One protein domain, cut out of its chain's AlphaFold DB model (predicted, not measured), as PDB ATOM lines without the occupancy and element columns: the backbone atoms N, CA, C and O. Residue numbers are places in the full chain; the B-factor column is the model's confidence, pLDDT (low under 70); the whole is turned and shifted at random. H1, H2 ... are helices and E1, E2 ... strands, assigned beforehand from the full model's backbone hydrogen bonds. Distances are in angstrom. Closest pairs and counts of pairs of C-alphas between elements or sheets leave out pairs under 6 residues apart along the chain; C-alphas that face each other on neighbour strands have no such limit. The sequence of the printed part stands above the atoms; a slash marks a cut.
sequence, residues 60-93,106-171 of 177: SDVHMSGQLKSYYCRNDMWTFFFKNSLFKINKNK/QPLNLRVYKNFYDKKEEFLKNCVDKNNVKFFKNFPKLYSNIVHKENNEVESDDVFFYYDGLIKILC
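AT A GLANCE: This is residues 60 to 93 and 106 to 171 of the 177 residues of an uncharacterized protein of Plasmodium falciparum UGT5.1 (UniProt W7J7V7). Three long strands, E1, E2 and E5, lie side by side and all bend sharply partway along, so the sheet folds over like a V. The short hairpin of E3 and E4 widens one limb of the V beside E5, and the three helices cluster at that limb, outside the V, with H1 across E1 and E2; the other limb has no helix over it. The 100 printed residues hold three named helices and five named strands, in the chain order E1 E2 H1 H2 E3 E4 H3 E5, and the class is mixed. The antiparallel sheet runs E1 E2 E5 E4 E3. The whole is compact, with a radius of gyration of the C-alphas of 14.4 A, yet elongated, spanning 50 by 31 by 27 A.

IN THESE COORDINATES: Find C-alpha 61 at (37.268, -20.559, -3.433); from there E1, residues 61 to 74, runs 26.3 A and bends by 107 degrees at residue 67. E2, residues 77 to 90, covers 26.2 A and bends by 106 degrees at residue 84. E5, residues 159 to 171, covers 22.9 A, bends by 108 degrees at residue 165 and ends at C-alpha 171, (36.661, -12.835, 9.960). E4 is residues 133 to 136 and E3 is residues 127 to 130. Look for H1 at residues 110 to 118, 12.1 A long, H2 at 120 to 124, and H3 at 139 to 148, 13.1 A long.

HOW THE PARTS SIT: Start in the twisted sheet, where E1 and E2 form an antiparallel hairpin with N 65 and O 86 at 2.9 A. On the other side of E2, E5 is antiparallel to it, with N 82 and O 167 at 2.9 A. Beside E5, E4 is antiparallel at 134 degrees, with N 134 and O 162 at 2.8 A. E4 and edge strand E3 form a hairpin, with N 128 and O 135 at 2.9 A. E1 and E3 are apart. H1 is on the sheet at a height of 9.6 A, over E1 and E2, and runs across the strands, at 86 degrees to E1 on the local plane; its closest C-alphas to E1 are Tyr 113 and Ser 65, 6.5 A. H2 and H3 only graze the sheet and touch each other, closest at the C-alphas of Phe 123 and Leu 142, 7.2 A. H1 and H3 are close but not clearly touching, about perpendicular at 74 degrees, with the C-alphas of Asn 115 and Val 147 closest at 7.0 A. In H1, H2 and H3 every O i to N i+4 pair is within hydrogen-bond range.

THE WHOLE: The C-alphas of Asn 75 and Asn 151 are the two farthest apart, 50.0 A. Residues 94 to 105, in the link from E2 to H1, are not printed, and C-alphas 93 and 106 stand 16.4 A apart across the cut. Of the links printed whole, none is long. The mean pLDDT of the printed part is 86.1; residues 91 to 93, 106 to 107 and 152 to 155 are under 70.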
ATOM      1  N   SER A  60      41.318 -23.253  -3.028       81.81
ATOM      2  CA  SER A  60      39.998 -23.216  -3.666       81.81
ATOM      3  C   SER A  60      39.116 -22.111  -3.081       81.81
ATOM      4  O   SER A  60      39.108 -21.894  -1.871       81.81
ATOM      5  N   ASP A  61      38.308 -21.465  -3.925       82.00
ATOM      6  CA  ASP A  61      37.268 -20.559  -3.433       82.00
ATOM      7  C   ASP A  61      36.139 -21.375  -2.801       82.00
ATOM      8  O   ASP A  61      35.601 -22.306  -3.416       82.00
ATOM      9  N   VAL A  62      35.767 -21.006  -1.576       86.50
ATOM     10  CA  VAL A  62      34.672 -21.631  -0.834       86.50
ATOM     11  C   VAL A  62      33.542 -20.630  -0.684       86.50
ATOM     12  O   VAL A  62      33.698 -19.558  -0.108       86.50
ATOM     13  N   HIS A  63      32.376 -21.007  -1.182       88.50
ATOM     14  CA  HIS A  63      31.144 -20.275  -0.955       88.50
ATOM     15  C   HIS A  63      30.312 -21.026   0.088       88.50
ATOM     16  O   HIS A  63      30.243 -22.258   0.067       88.50
ATOM     17  N   MET A  64      29.644 -20.285   0.972       90.50
ATOM     18  CA  MET A  64      28.778 -20.845   2.008       90.50
ATOM     19  C   MET A  64      27.441 -20.102   2.054       90.50
ATOM     20  O   MET A  64      27.388 -18.880   1.946       90.50
ATOM     21  N   SER A  65      26.352 -20.840   2.251       91.88
ATOM     22  CA  SER A  65      25.046 -20.305   2.647       91.88
ATOM     23  C   SER A  65      24.512 -21.090   3.835       91.88
ATOM     24  O   SER A  65      24.667 -22.304   3.889       91.88
ATOM     25  N   GLY A  66      23.878 -20.416   4.787       91.56
ATOM     26  CA  GLY A  66      23.373 -21.047   6.002       91.56
ATOM     27  C   GLY A  66      22.439 -20.125   6.771       91.56
ATOM     28  O   GLY A  66      22.278 -18.951   6.429       91.56
ATOM     29  N   GLN A  67      21.847 -20.642   7.842       92.12
ATOM     30  CA  GLN A  67      21.058 -19.849   8.779       92.12
ATOM     31  C   GLN A  67      21.986 -19.192   9.799       92.12
ATOM     32  O   GLN A  67      22.637 -19.885  10.582       92.12
ATOM     33  N   LEU A  68      22.037 -17.860   9.815       94.06
ATOM     34  CA  LEU A  68      22.779 -17.120  10.832       94.06
ATOM     35  C   LEU A  68      22.068 -17.254  12.186       94.06
ATOM     36  O   LEU A  68      20.928 -16.822  12.340       94.06
ATOM     37  N   LYS A  69      22.741 -17.859  13.168       95.38
ATOM     38  CA  LYS A  69      22.232 -18.042  14.535       95.38
ATOM     39  C   LYS A  69      22.531 -16.827  15.411       95.38
ATOM     40  O   LYS A  69      21.668 -16.368  16.149       95.38
ATOM     41  N   SER A  70      23.773 -16.360  15.371       96.06
ATOM     42  CA  SER A  70      24.264 -15.239  16.172       96.06
ATOM     43  C   SER A  70      25.570 -14.721  15.588       96.06
ATOM     44  O   SER A  70      26.267 -15.438  14.866       96.06
ATOM     45  N   TYR A  71      25.922 -13.492  15.936       96.06
ATOM     46  CA  TYR A  71      27.207 -12.901  15.601       96.06
ATOM     47  C   TYR A  71      27.644 -11.943  16.709       96.06
ATOM     48  O   TYR A  71      26.808 -11.443  17.463       96.06
ATOM     49  N   TYR A  72      28.944 -11.698  16.814       93.19
ATOM     50  CA  TYR A  72      29.488 -10.633  17.651       93.19
ATOM     51  C   TYR A  72      30.808 -10.127  17.068       93.19
ATOM     52  O   TYR A  72      31.457 -10.824  16.288       93.19
ATOM     53  N   CYS A  73      31.207  -8.924  17.470       90.06
ATOM     54  CA  CYS A  73      32.516  -8.358  17.169       90.06
ATOM     55  C   CYS A  73      33.238  -8.059  18.484       90.06
ATOM     56  O   CYS A  73      32.659  -7.446  19.383       90.06
ATOM     57  N   ARG A  74      34.479  -8.531  18.620       85.38
ATOM     58  CA  ARG A  74      35.339  -8.243  19.773       85.38
ATOM     59  C   ARG A  74      36.789  -8.199  19.310       85.38
ATOM     60  O   ARG A  74      37.218  -9.133  18.642       85.38
ATOM     61  N   ASN A  75      37.533  -7.167  19.711       82.38
ATOM     62  CA  ASN A  75      38.945  -6.970  19.349       82.38
ATOM     63  C   ASN A  75      39.173  -7.048  17.824       82.38
ATOM     64  O   ASN A  75      39.992  -7.843  17.362       82.38
ATOM     65  N   ASP A  76      38.378  -6.293  17.057       82.25
ATOM     66  CA  ASP A  76      38.457  -6.212  15.585       82.25
ATOM     67  C   ASP A  76      38.346  -7.570  14.874       82.25
ATOM     68  O   ASP A  76      38.905  -7.816  13.805       82.25
ATOM     69  N   MET A  77      37.614  -8.493  15.498       82.50
ATOM     70  CA  MET A  77      37.343  -9.812  14.956       82.50
ATOM     71  C   MET A  77      35.845 -10.069  14.978       82.50
ATOM     72  O   MET A  77      35.214 -10.159  16.040       82.50
ATOM     73  N   TRP A  78      35.284 -10.243  13.787       89.88
ATOM     74  CA  TRP A  78      33.908 -10.686  13.638       89.88
ATOM     75  C   TRP A  78      33.832 -12.197  13.805       89.88
ATOM     76  O   TRP A  78      34.574 -12.953  13.180       89.88
ATOM     77  N   THR A  79      32.905 -12.641  14.646       90.81
ATOM     78  CA  THR A  79      32.578 -14.052  14.830       90.81
ATOM     79  C   THR A  79      31.133 -14.284  14.421       90.81
ATOM     80  O   THR A  79      30.224 -13.675  14.987       90.81
ATOM     81  N   PHE A  80      30.908 -15.199  13.482       94.12
ATOM     82  CA  PHE A  80      29.580 -15.598  13.019       94.12
ATOM     83  C   PHE A  80      29.314 -17.064  13.336       94.12
ATOM     84  O   PHE A  80      30.188 -17.911  13.161       94.12
ATOM     85  N   PHE A  81      28.087 -17.373  13.744       94.06
ATOM     86  CA  PHE A  81      27.636 -18.741  13.967       94.06
ATOM     87  C   PHE A  81      26.534 -19.097  12.980       94.06
ATOM     88  O   PHE A  81      25.443 -18.526  13.038       94.06
ATOM     89  N   PHE A  82      26.793 -20.071  12.113       94.31
ATOM     90  CA  PHE A  82      25.835 -20.567  11.129       94.31
ATOM     91  C   PHE A  82      25.366 -21.979  11.470       94.31
ATOM     92  O   PHE A  82      26.142 -22.798  11.959       94.31
ATOM     93  N   LYS A  83      24.095 -22.264  11.197       93.31
ATOM     94  CA  LYS A  83      23.518 -23.611  11.207       93.31
ATOM     95  C   LYS A  83      23.085 -24.010   9.804       93.31
ATOM     96  O   LYS A  83      22.764 -23.141   8.989       93.31
ATOM     97  N   ASN A  84      22.966 -25.319   9.580       91.62
ATOM     98  CA  ASN A  84      22.390 -25.888   8.362       91.62
ATOM     99  C   ASN A  84      23.085 -25.334   7.110       91.62
ATOM    100  O   ASN A  84      22.437 -24.795   6.207       91.62
ATOM    101  N   SER A  85      24.416 -25.385   7.114       93.25
ATOM    102  CA  SER A  85      25.248 -24.711   6.122       93.25
ATOM    103  C   SER A  85      25.452 -25.589   4.893       93.25
ATOM    104  O   SER A  85      25.880 -26.737   5.002       93.25
ATOM    105  N   LEU A  86      25.180 -25.032   3.716       93.75
ATOM    106  CA  LEU A  86      25.516 -25.599   2.416       93.75
ATOM    107  C   LEU A  86      26.781 -24.918   1.888       93.75
ATOM    108  O   LEU A  86      26.861 -23.688   1.830       93.75
ATOM    109  N   PHE A  87      27.743 -25.730   1.476       92.56
ATOM    110  CA  PHE A  87      29.027 -25.298   0.948       92.56
ATOM    111  C   PHE A  87      29.179 -25.675  -0.514       92.56
ATOM    112  O   PHE A  87      28.674 -26.708  -0.957       92.56
ATOM    113  N   LYS A  88      29.949 -24.857  -1.228       91.06
ATOM    114  CA  LYS A  88      30.448 -25.113  -2.575       91.06
ATOM    115  C   LYS A  88      31.935 -24.802  -2.595       91.06
ATOM    116  O   LYS A  88      32.322 -23.668  -2.321       91.06
ATOM    117  N   ILE A  89      32.741 -25.785  -2.966       88.25
ATOM    118  CA  ILE A  89      34.170 -25.618  -3.213       88.25
ATOM    119  C   ILE A  89      34.391 -25.617  -4.724       88.25
ATOM    120  O   ILE A  89      34.095 -26.612  -5.392       88.25
ATOM    121  N   ASN A  90      34.933 -24.519  -5.249       82.88
ATOM    122  CA  ASN A  90      35.312 -24.408  -6.655       82.88
ATOM    123  C   ASN A  90      36.716 -25.006  -6.841       82.88
ATOM    124  O   ASN A  90      37.712 -24.383  -6.472       82.88
ATOM    125  N   LYS A  91      36.813 -26.212  -7.414       68.88
ATOM    126  CA  LYS A  91      38.103 -26.911  -7.584       68.88
ATOM    127  C   LYS A  91      39.043 -26.250  -8.598       68.88
ATOM    128  O   LYS A  91      40.254 -26.392  -8.481       68.88
ATOM    129  N   ASN A  92      38.504 -25.530  -9.582       60.62
ATOM    130  CA  ASN A  92      39.270 -24.967 -10.690       60.62
ATOM    131  C   ASN A  92      39.239 -23.429 -10.662       60.62
ATOM    132  O   ASN A  92      38.367 -22.818 -11.276       60.62
ATOM    133  N   LYS A  93      40.245 -22.791 -10.044       57.31
ATOM    134  CA  LYS A  93      40.543 -21.347 -10.196       57.31
ATOM    135  C   LYS A  93      41.067 -20.985 -11.606       57.31
ATOM    136  O   LYS A  93      41.911 -20.105 -11.754       57.31
ATOM    137  N   GLN A 106      23.128 -19.657  -9.920       63.69
ATOM    138  CA  GLN A 106      24.309 -19.375  -9.113       63.69
ATOM    139  C   GLN A 106      24.229 -20.282  -7.885       63.69
ATOM    140  O   GLN A 106      23.348 -20.062  -7.051       63.69
ATOM    141  N   PRO A 107      25.085 -21.314  -7.780       61.47
ATOM    142  CA  PRO A 107      24.822 -22.482  -6.937       61.47
ATOM    143  C   PRO A 107      24.738 -22.241  -5.423       61.47
ATOM    144  O   PRO A 107      24.467 -23.173  -4.678       61.47
ATOM    145  N   LEU A 108      24.953 -21.010  -4.961       70.06
ATOM    146  CA  LEU A 108      24.804 -20.602  -3.564       70.06
ATOM    147  C   LEU A 108      24.198 -19.202  -3.418       70.06
ATOM    148  O   LEU A 108      24.547 -18.445  -2.520       70.06
ATOM    149  N   ASN A 109      23.281 -18.827  -4.310       80.12
ATOM    150  CA  ASN A 109      22.422 -17.683  -4.021       80.12
ATOM    151  C   ASN A 109      21.342 -18.067  -2.985       80.12
ATOM    152  O   ASN A 109      21.028 -19.243  -2.778       80.12
ATOM    153  N   LEU A 110      20.725 -17.059  -2.362       82.69
ATOM    154  CA  LEU A 110      19.682 -17.259  -1.345       82.69
ATOM    155  C   LEU A 110      18.509 -18.119  -1.838       82.69
ATOM    156  O   LEU A 110      17.893 -18.820  -1.042       82.69
ATOM    157  N   ARG A 111      18.184 -18.076  -3.135       88.50
ATOM    158  CA  ARG A 111      17.086 -18.858  -3.719       88.50
ATOM    159  C   ARG A 111      17.426 -20.344  -3.777       88.50
ATOM    160  O   ARG A 111      16.601 -21.161  -3.383       88.50
ATOM    161  N   VAL A 112      18.631 -20.681  -4.235       88.12
ATOM    162  CA  VAL A 112      19.137 -22.059  -4.281       88.12
ATOM    163  C   VAL A 112      19.197 -22.635  -2.873       88.12
ATOM    164  O   VAL A 112      18.685 -23.729  -2.654       88.12
ATOM    165  N   TYR A 113      19.730 -21.876  -1.910       91.44
ATOM    166  CA  TYR A 113      19.765 -22.306  -0.512       91.44
ATOM    167  C   TYR A 113      18.365 -22.564   0.058       91.44
ATOM    168  O   TYR A 113      18.141 -23.613   0.651       91.44
ATOM    169  N   LYS A 114      17.413 -21.644  -0.150       91.31
ATOM    170  CA  LYS A 114      16.026 -21.821   0.310       91.31
ATOM    171  C   LYS A 114      15.389 -23.074  -0.284       91.31
ATOM    172  O   LYS A 114      14.911 -23.914   0.461       91.31
ATOM    173  N   ASN A 115      15.478 -23.249  -1.602       92.50
ATOM    174  CA  ASN A 115      14.926 -24.426  -2.276       92.50
ATOM    175  C   ASN A 115      15.569 -25.733  -1.795       92.50
ATOM    176  O   ASN A 115      14.875 -26.735  -1.626       92.50
ATOM    177  N   PHE A 116      16.888 -25.727  -1.582       93.00
ATOM    178  CA  PHE A 116      17.593 -26.851  -0.979       93.00
ATOM    179  C   PHE A 116      17.054 -27.147   0.421       93.00
ATOM    180  O   PHE A 116      16.722 -28.291   0.713       93.00
ATOM    181  N   TYR A 117      16.941 -26.125   1.269       91.94
ATOM    182  CA  TYR A 117      16.510 -26.270   2.654       91.94
ATOM    183  C   TYR A 117      15.055 -26.752   2.764       91.94
ATOM    184  O   TYR A 117      14.774 -27.674   3.526       91.94
ATOM    185  N   ASP A 118      14.148 -26.207   1.950       93.88
ATOM    186  CA  ASP A 118      12.732 -26.595   1.918       93.88
ATOM    187  C   ASP A 118      12.542 -28.066   1.513       93.88
ATOM    188  O   ASP A 118      11.605 -28.728   1.956       93.88
ATOM    189  N   LYS A 119      13.453 -28.599   0.688       94.25
ATOM    190  CA  LYS A 119      13.454 -29.994   0.221       94.25
ATOM    191  C   LYS A 119      14.618 -30.809   0.788       94.25
ATOM    192  O   LYS A 119      15.007 -31.816   0.194       94.25
ATOM    193  N   LYS A 120      15.181 -30.395   1.930       92.56
ATOM    194  CA  LYS A 120      16.437 -30.940   2.477       92.56
ATOM    195  C   LYS A 120      16.426 -32.466   2.535       92.56
ATOM    196  O   LYS A 120      17.346 -33.108   2.040       92.56
ATOM    197  N   GLU A 121      15.359 -33.043   3.077       93.25
ATOM    198  CA  GLU A 121      15.225 -34.493   3.247       93.25
ATOM    199  C   GLU A 121      15.271 -35.269   1.920       93.25
ATOM    200  O   GLU A 121      15.741 -36.402   1.876       93.25
ATOM    201  N   GLU A 122      14.823 -34.675   0.812       93.50
ATOM    202  CA  GLU A 122      14.894 -35.294  -0.514       93.50
ATOM    203  C   GLU A 122      16.318 -35.251  -1.083       93.50
ATOM    204  O   GLU A 122      16.818 -36.252  -1.603       93.50
ATOM    205  N   PHE A 123      17.012 -34.123  -0.910       92.88
ATOM    206  CA  PHE A 123      18.422 -34.002  -1.279       92.88
ATOM    207  C   PHE A 123      19.302 -34.971  -0.487       92.88
ATOM    208  O   PHE A 123      20.166 -35.635  -1.065       92.88
ATOM    209  N   LEU A 124      19.076 -35.083   0.824       92.62
ATOM    210  CA  LEU A 124      19.887 -35.911   1.717       92.62
ATOM    211  C   LEU A 124      19.813 -37.412   1.394       92.62
ATOM    212  O   LEU A 124      20.765 -38.132   1.683       92.62
ATOM    213  N   LYS A 125      18.770 -37.891   0.705       91.81
ATOM    214  CA  LYS A 125      18.717 -39.282   0.204       91.81
ATOM    215  C   LYS A 125      19.804 -39.601  -0.825       91.81
ATOM    216  O   LYS A 125      20.132 -40.763  -1.024       91.81
ATOM    217  N   ASN A 126      20.357 -38.578  -1.477       89.31
ATOM    218  CA  ASN A 126      21.326 -38.706  -2.566       89.31
ATOM    219  C   ASN A 126      22.753 -38.310  -2.144       89.31
ATOM    220  O   ASN A 126      23.617 -38.087  -2.997       89.31
ATOM    221  N   CYS A 127      23.005 -38.179  -0.839       91.19
ATOM    222  CA  CYS A 127      24.307 -37.782  -0.318       91.19
ATOM    223  C   CYS A 127      25.114 -38.972   0.220       91.19
ATOM    224  O   CYS A 127      24.571 -40.008   0.598       91.19
ATOM    225  N   VAL A 128      26.433 -38.796   0.276       89.25
ATOM    226  CA  VAL A 128      27.335 -39.670   1.030       89.25
ATOM    227  C   VAL A 128      27.567 -39.037   2.396       89.25
ATOM    228  O   VAL A 128      28.075 -37.919   2.480       89.25
ATOM    229  N   ASP A 129      27.199 -39.753   3.454       86.19
ATOM    230  CA  ASP A 129      27.360 -39.298   4.832       86.19
ATOM    231  C   ASP A 129      28.746 -39.647   5.386       86.19
ATOM    232  O   ASP A 129      29.196 -40.790   5.293       86.19
ATOM    233  N   LYS A 130      29.420 -38.653   5.964       82.00
ATOM    234  CA  LYS A 130      30.670 -38.802   6.709       82.00
ATOM    235  C   LYS A 130      30.645 -37.874   7.920       82.00
ATOM    236  O   LYS A 130      30.923 -36.688   7.782       82.00
ATOM    237  N   ASN A 131      30.358 -38.414   9.105       76.50
ATOM    238  CA  ASN A 131      30.465 -37.710  10.392       76.50
ATOM    239  C   ASN A 131      29.822 -36.304  10.386       76.50
ATOM    240  O   ASN A 131      30.508 -35.298  10.559       76.50
ATOM    241  N   ASN A 132      28.500 -36.233  10.184       80.38
ATOM    242  CA  ASN A 132      27.688 -35.000  10.105       80.38
ATOM    243  C   ASN A 132      27.927 -34.119   8.865       80.38
ATOM    244  O   ASN A 132      27.284 -33.075   8.722       80.38
ATOM    245  N   VAL A 133      28.803 -34.542   7.953       87.94
ATOM    246  CA  VAL A 133      29.025 -33.899   6.655       87.94
ATOM    247  C   VAL A 133      28.398 -34.752   5.555       87.94
ATOM    248  O   VAL A 133      28.713 -35.930   5.393       87.94
ATOM    249  N   LYS A 134      27.506 -34.142   4.778       93.50
ATOM    250  CA  LYS A 134      26.728 -34.789   3.719       93.50
ATOM    251  C   LYS A 134      27.240 -34.321   2.364       93.50
ATOM    252  O   LYS A 134      26.989 -33.185   1.973       93.50
ATOM    253  N   PHE A 135      27.965 -35.171   1.646       92.94
ATOM    254  CA  PHE A 135      28.544 -34.829   0.343       92.94
ATOM    255  C   PHE A 135      27.578 -35.154  -0.795       92.94
ATOM    256  O   PHE A 135      27.109 -36.287  -0.905       92.94
ATOM    257  N   PHE A 136      27.317 -34.191  -1.677       90.75
ATOM    258  CA  PHE A 136      26.456 -34.394  -2.841       90.75
ATOM    259  C   PHE A 136      27.286 -34.748  -4.069       90.75
ATOM    260  O   PHE A 136      28.191 -34.010  -4.460       90.75
ATOM    261  N   LYS A 137      26.946 -35.863  -4.718       82.44
ATOM    262  CA  LYS A 137      27.469 -36.181  -6.047       82.44
ATOM    263  C   LYS A 137      26.655 -35.412  -7.083       82.44
ATOM    264  O   LYS A 137      25.450 -35.613  -7.165       82.44
ATOM    265  N   ASN A 138      27.313 -34.551  -7.857       83.19
ATOM    266  CA  ASN A 138      26.694 -33.752  -8.917       83.19
ATOM    267  C   ASN A 138      25.428 -32.992  -8.443       83.19
ATOM    268  O   ASN A 138      24.305 -33.235  -8.890       83.19
ATOM    269  N   PHE A 139      25.620 -32.065  -7.495       88.88
ATOM    270  CA  PHE A 139      24.538 -31.248  -6.929       88.88
ATOM    271  C   PHE A 139      23.693 -30.494  -7.975       88.88
ATOM    272  O   PHE A 139      22.476 -30.490  -7.807       88.88
ATOM    273  N   PRO A 140      24.249 -29.907  -9.058       85.00
ATOM    274  CA  PRO A 140      23.435 -29.259 -10.092       85.00
ATOM    275  C   PRO A 140      22.384 -30.188 -10.712       85.00
ATOM    276  O   PRO A 140      21.217 -29.808 -10.822       85.00
ATOM    277  N   LYS A 141      22.770 -31.427 -11.039       86.25
ATOM    278  CA  LYS A 141      21.850 -32.447 -11.554       86.25
ATOM    279  C   LYS A 141      20.768 -32.801 -10.534       86.25
ATOM    280  O   LYS A 141      19.586 -32.808 -10.871       86.25
ATOM    281  N   LEU A 142      21.152 -33.023  -9.275       89.12
ATOM    282  CA  LEU A 142      20.197 -33.290  -8.192       89.12
ATOM    283  C   LEU A 142      19.210 -32.135  -8.006       89.12
ATOM    284  O   LEU A 142      18.009 -32.357  -7.880       89.12
ATOM    285  N   TYR A 143      19.710 -30.901  -8.023       89.56
ATOM    286  CA  TYR A 143      18.901 -29.706  -7.851       89.56
ATOM    287  C   TYR A 143      17.885 -29.546  -8.983       89.56
ATOM    288  O   TYR A 143      16.710 -29.309  -8.713       89.56
ATOM    289  N   SER A 144      18.303 -29.740 -10.235       87.50
ATOM    290  CA  SER A 144      17.401 -29.705 -11.389       87.50
ATOM    291  C   SER A 144      16.291 -30.754 -11.288       87.50
ATOM    292  O   SER A 144      15.109 -30.429 -11.426       87.50
ATOM    293  N   ASN A 145      16.649 -31.991 -10.941       88.81
ATOM    294  CA  ASN A 145      15.692 -33.085 -10.806       88.81
ATOM    295  C   ASN A 145      14.677 -32.828  -9.678       88.81
ATOM    296  O   ASN A 145      13.477 -33.006  -9.869       88.81
ATOM    297  N   ILE A 146      15.139 -32.381  -8.508       90.00
ATOM    298  CA  ILE A 146      14.298 -32.216  -7.311       90.00
ATOM    299  C   ILE A 146      13.463 -30.927  -7.374       90.00
ATOM    300  O   ILE A 146      12.287 -30.899  -6.995       90.00
ATOM    301  N   VAL A 147      14.060 -29.820  -7.822       89.56
ATOM    302  CA  VAL A 147      13.425 -28.494  -7.794       89.56
ATOM    303  C   VAL A 147      12.628 -28.229  -9.063       89.56
ATOM    304  O   VAL A 147      11.484 -27.788  -8.957       89.56
ATOM    305  N   HIS A 148      13.202 -28.524 -10.230       86.06
ATOM    306  CA  HIS A 148      12.608 -28.219 -11.533       86.06
ATOM    307  C   HIS A 148      11.915 -29.421 -12.184       86.06
ATOM    308  O   HIS A 148      11.122 -29.224 -13.098       86.06
ATOM    309  N   LYS A 149      12.134 -30.646 -11.677       85.19
ATOM    310  CA  LYS A 149      11.663 -31.898 -12.303       85.19
ATOM    311  C   LYS A 149      12.213 -32.083 -13.723       85.19
ATOM    312  O   LYS A 149      11.570 -32.693 -14.571       85.19
ATOM    313  N   GLU A 150      13.415 -31.564 -13.960       81.81
ATOM    314  CA  GLU A 150      14.111 -31.603 -15.246       81.81
ATOM    315  C   GLU A 150      15.361 -32.472 -15.128       81.81
ATOM    316  O   GLU A 150      16.215 -32.186 -14.288       81.81
ATOM    317  N   ASN A 151      15.496 -33.472 -16.005       72.31
ATOM    318  CA  ASN A 151      16.721 -34.259 -16.134       72.31
ATOM    319  C   ASN A 151      17.782 -33.439 -16.869       72.31
ATOM    320  O   ASN A 151      17.766 -33.349 -18.093       72.31
ATOM    321  N   ASN A 152      18.696 -32.846 -16.106       67.62
ATOM    322  CA  ASN A 152      19.794 -32.052 -16.644       67.62
ATOM    323  C   ASN A 152      21.098 -32.854 -16.612       67.62
ATOM    324  O   ASN A 152      21.392 -33.545 -15.633       67.62
ATOM    325  N   GLU A 153      21.898 -32.743 -17.667       62.66
ATOM    326  CA  GLU A 153      23.197 -33.427 -17.781       62.66
ATOM    327  C   GLU A 153      24.374 -32.544 -17.359       62.66
ATOM    328  O   GLU A 153      25.523 -32.889 -17.603       62.66
ATOM    329  N   VAL A 154      24.111 -31.408 -16.706       66.94
ATOM    330  CA  VAL A 154      25.172 -30.499 -16.267       66.94
ATOM    331  C   VAL A 154      26.063 -31.208 -15.250       66.94
ATOM    332  O   VAL A 154      25.699 -31.377 -14.084       66.94
ATOM    333  N   GLU A 155      27.237 -31.627 -15.703       64.56
ATOM    334  CA  GLU A 155      28.323 -32.081 -14.850       64.56
ATOM    335  C   GLU A 155      29.135 -30.875 -14.383       64.56
ATOM    336  O   GLU A 155      29.426 -29.945 -15.135       64.56
ATOM    337  N   SER A 156      29.463 -30.872 -13.097       72.25
ATOM    338  CA  SER A 156      30.279 -29.845 -12.469       72.25
ATOM    339  C   SER A 156      31.315 -30.524 -11.590       72.25
ATOM    340  O   SER A 156      30.981 -31.415 -10.806       72.25
ATOM    341  N   ASP A 157      32.558 -30.060 -11.697       72.69
ATOM    342  CA  ASP A 157      33.663 -30.488 -10.836       72.69
ATOM    343  C   ASP A 157      33.561 -29.914  -9.412       72.69
ATOM    344  O   ASP A 157      34.352 -30.274  -8.531       72.69
ATOM    345  N   ASP A 158      32.613 -29.005  -9.175       81.19
ATOM    346  CA  ASP A 158      32.428 -28.348  -7.889       81.19
ATOM    347  C   ASP A 158      31.980 -29.354  -6.825       81.19
ATOM    348  O   ASP A 158      31.118 -30.212  -7.043       81.19
ATOM    349  N   VAL A 159      32.545 -29.225  -5.626       87.94
ATOM    350  CA  VAL A 159      32.163 -30.076  -4.495       87.94
ATOM    351  C   VAL A 159      31.120 -29.355  -3.673       87.94
ATOM    352  O   VAL A 159      31.380 -28.271  -3.156       87.94
ATOM    353  N   PHE A 160      29.967 -29.994  -3.503       91.56
ATOM    354  CA  PHE A 160      28.926 -29.521  -2.605       91.56
ATOM    355  C   PHE A 160      28.821 -30.427  -1.396       91.56
ATOM    356  O   PHE A 160      28.777 -31.655  -1.524       91.56
ATOM    357  N   PHE A 161      28.724 -29.819  -0.222       93.31
ATOM    358  CA  PHE A 161      28.418 -30.551   0.993       93.31
ATOM    359  C   PHE A 161      27.532 -29.741   1.928       93.31
ATOM    360  O   PHE A 161      27.584 -28.513   1.960       93.31
ATOM    361  N   TYR A 162      26.707 -30.453   2.682       93.56
ATOM    362  CA  TYR A 162      25.864 -29.903   3.727       93.56
ATOM    363  C   TYR A 162      26.401 -30.313   5.094       93.56
ATOM    364  O   TYR A 162      26.784 -31.466   5.297       93.56
ATOM    365  N   TYR A 163      26.413 -29.368   6.024       92.69
ATOM    366  CA  TYR A 163      26.772 -29.598   7.412       92.69
ATOM    367  C   TYR A 163      25.591 -29.257   8.320       92.69
ATOM    368  O   TYR A 163      25.134 -28.111   8.366       92.69
ATOM    369  N   ASP A 164      25.121 -30.264   9.056       87.06
ATOM    370  CA  ASP A 164      23.949 -30.175   9.942       87.06
ATOM    371  C   ASP A 164      24.286 -29.634  11.345       87.06
ATOM    372  O   ASP A 164      23.454 -29.629  12.249       87.06
ATOM    373  N   GLY A 165      25.530 -29.196  11.554       87.31
ATOM    374  CA  GLY A 165      26.006 -28.666  12.827       87.31
ATOM    375  C   GLY A 165      26.098 -27.141  12.874       87.31
ATOM    376  O   GLY A 165      25.613 -26.414  12.004       87.31
ATOM    377  N   LEU A 166      26.745 -26.655  13.935       90.25
ATOM    378  CA  LEU A 166      27.066 -25.244  14.131       90.25
ATOM    379  C   LEU A 166      28.473 -24.956  13.601       90.25
ATOM    380  O   LEU A 166      29.432 -25.573  14.054       90.25
ATOM    381  N   ILE A 167      28.604 -23.996  12.690       90.62
ATOM    382  CA  ILE A 167      29.899 -23.532  12.182       90.62
ATOM    383  C   ILE A 167      30.181 -22.149  12.736       90.62
ATOM    384  O   ILE A 167      29.343 -21.253  12.636       90.62
ATOM    385  N   LYS A 168      31.377 -21.990  13.298       90.19
ATOM    386  CA  LYS A 168      31.946 -20.711  13.709       90.19
ATOM    387  C   LYS A 168      32.839 -20.205  12.577       90.19
ATOM    388  O   LYS A 168      33.761 -20.907  12.176       90.19
ATOM    389  N   ILE A 169      32.570 -19.005  12.078       88.56
ATOM    390  CA  ILE A 169      33.436 -18.307  11.122       88.56
ATOM    391  C   ILE A 169      34.050 -17.112  11.826       88.56
ATOM    392  O   ILE A 169      33.334 -16.305  12.418       88.56
ATOM    393  N   LEU A 170      35.372 -17.019  11.741       85.44
ATOM    394  CA  LEU A 170      36.146 -15.875  12.190       85.44
ATOM    395  C   LEU A 170      36.540 -15.056  10.964       85.44
ATOM    396  O   LEU A 170      37.158 -15.585  10.041       85.44
ATOM    397  N   CYS A 171      36.176 -13.781  10.952       83.25
ATOM    398  CA  CYS A 171      36.661 -12.835   9.960       83.25
ATOM    399  C   CYS A 171      37.671 -11.921  10.640       83.25
ATOM    400  O   CYS A 171      37.352 -11.223  11.608       83.25
TER     401      CYS A 171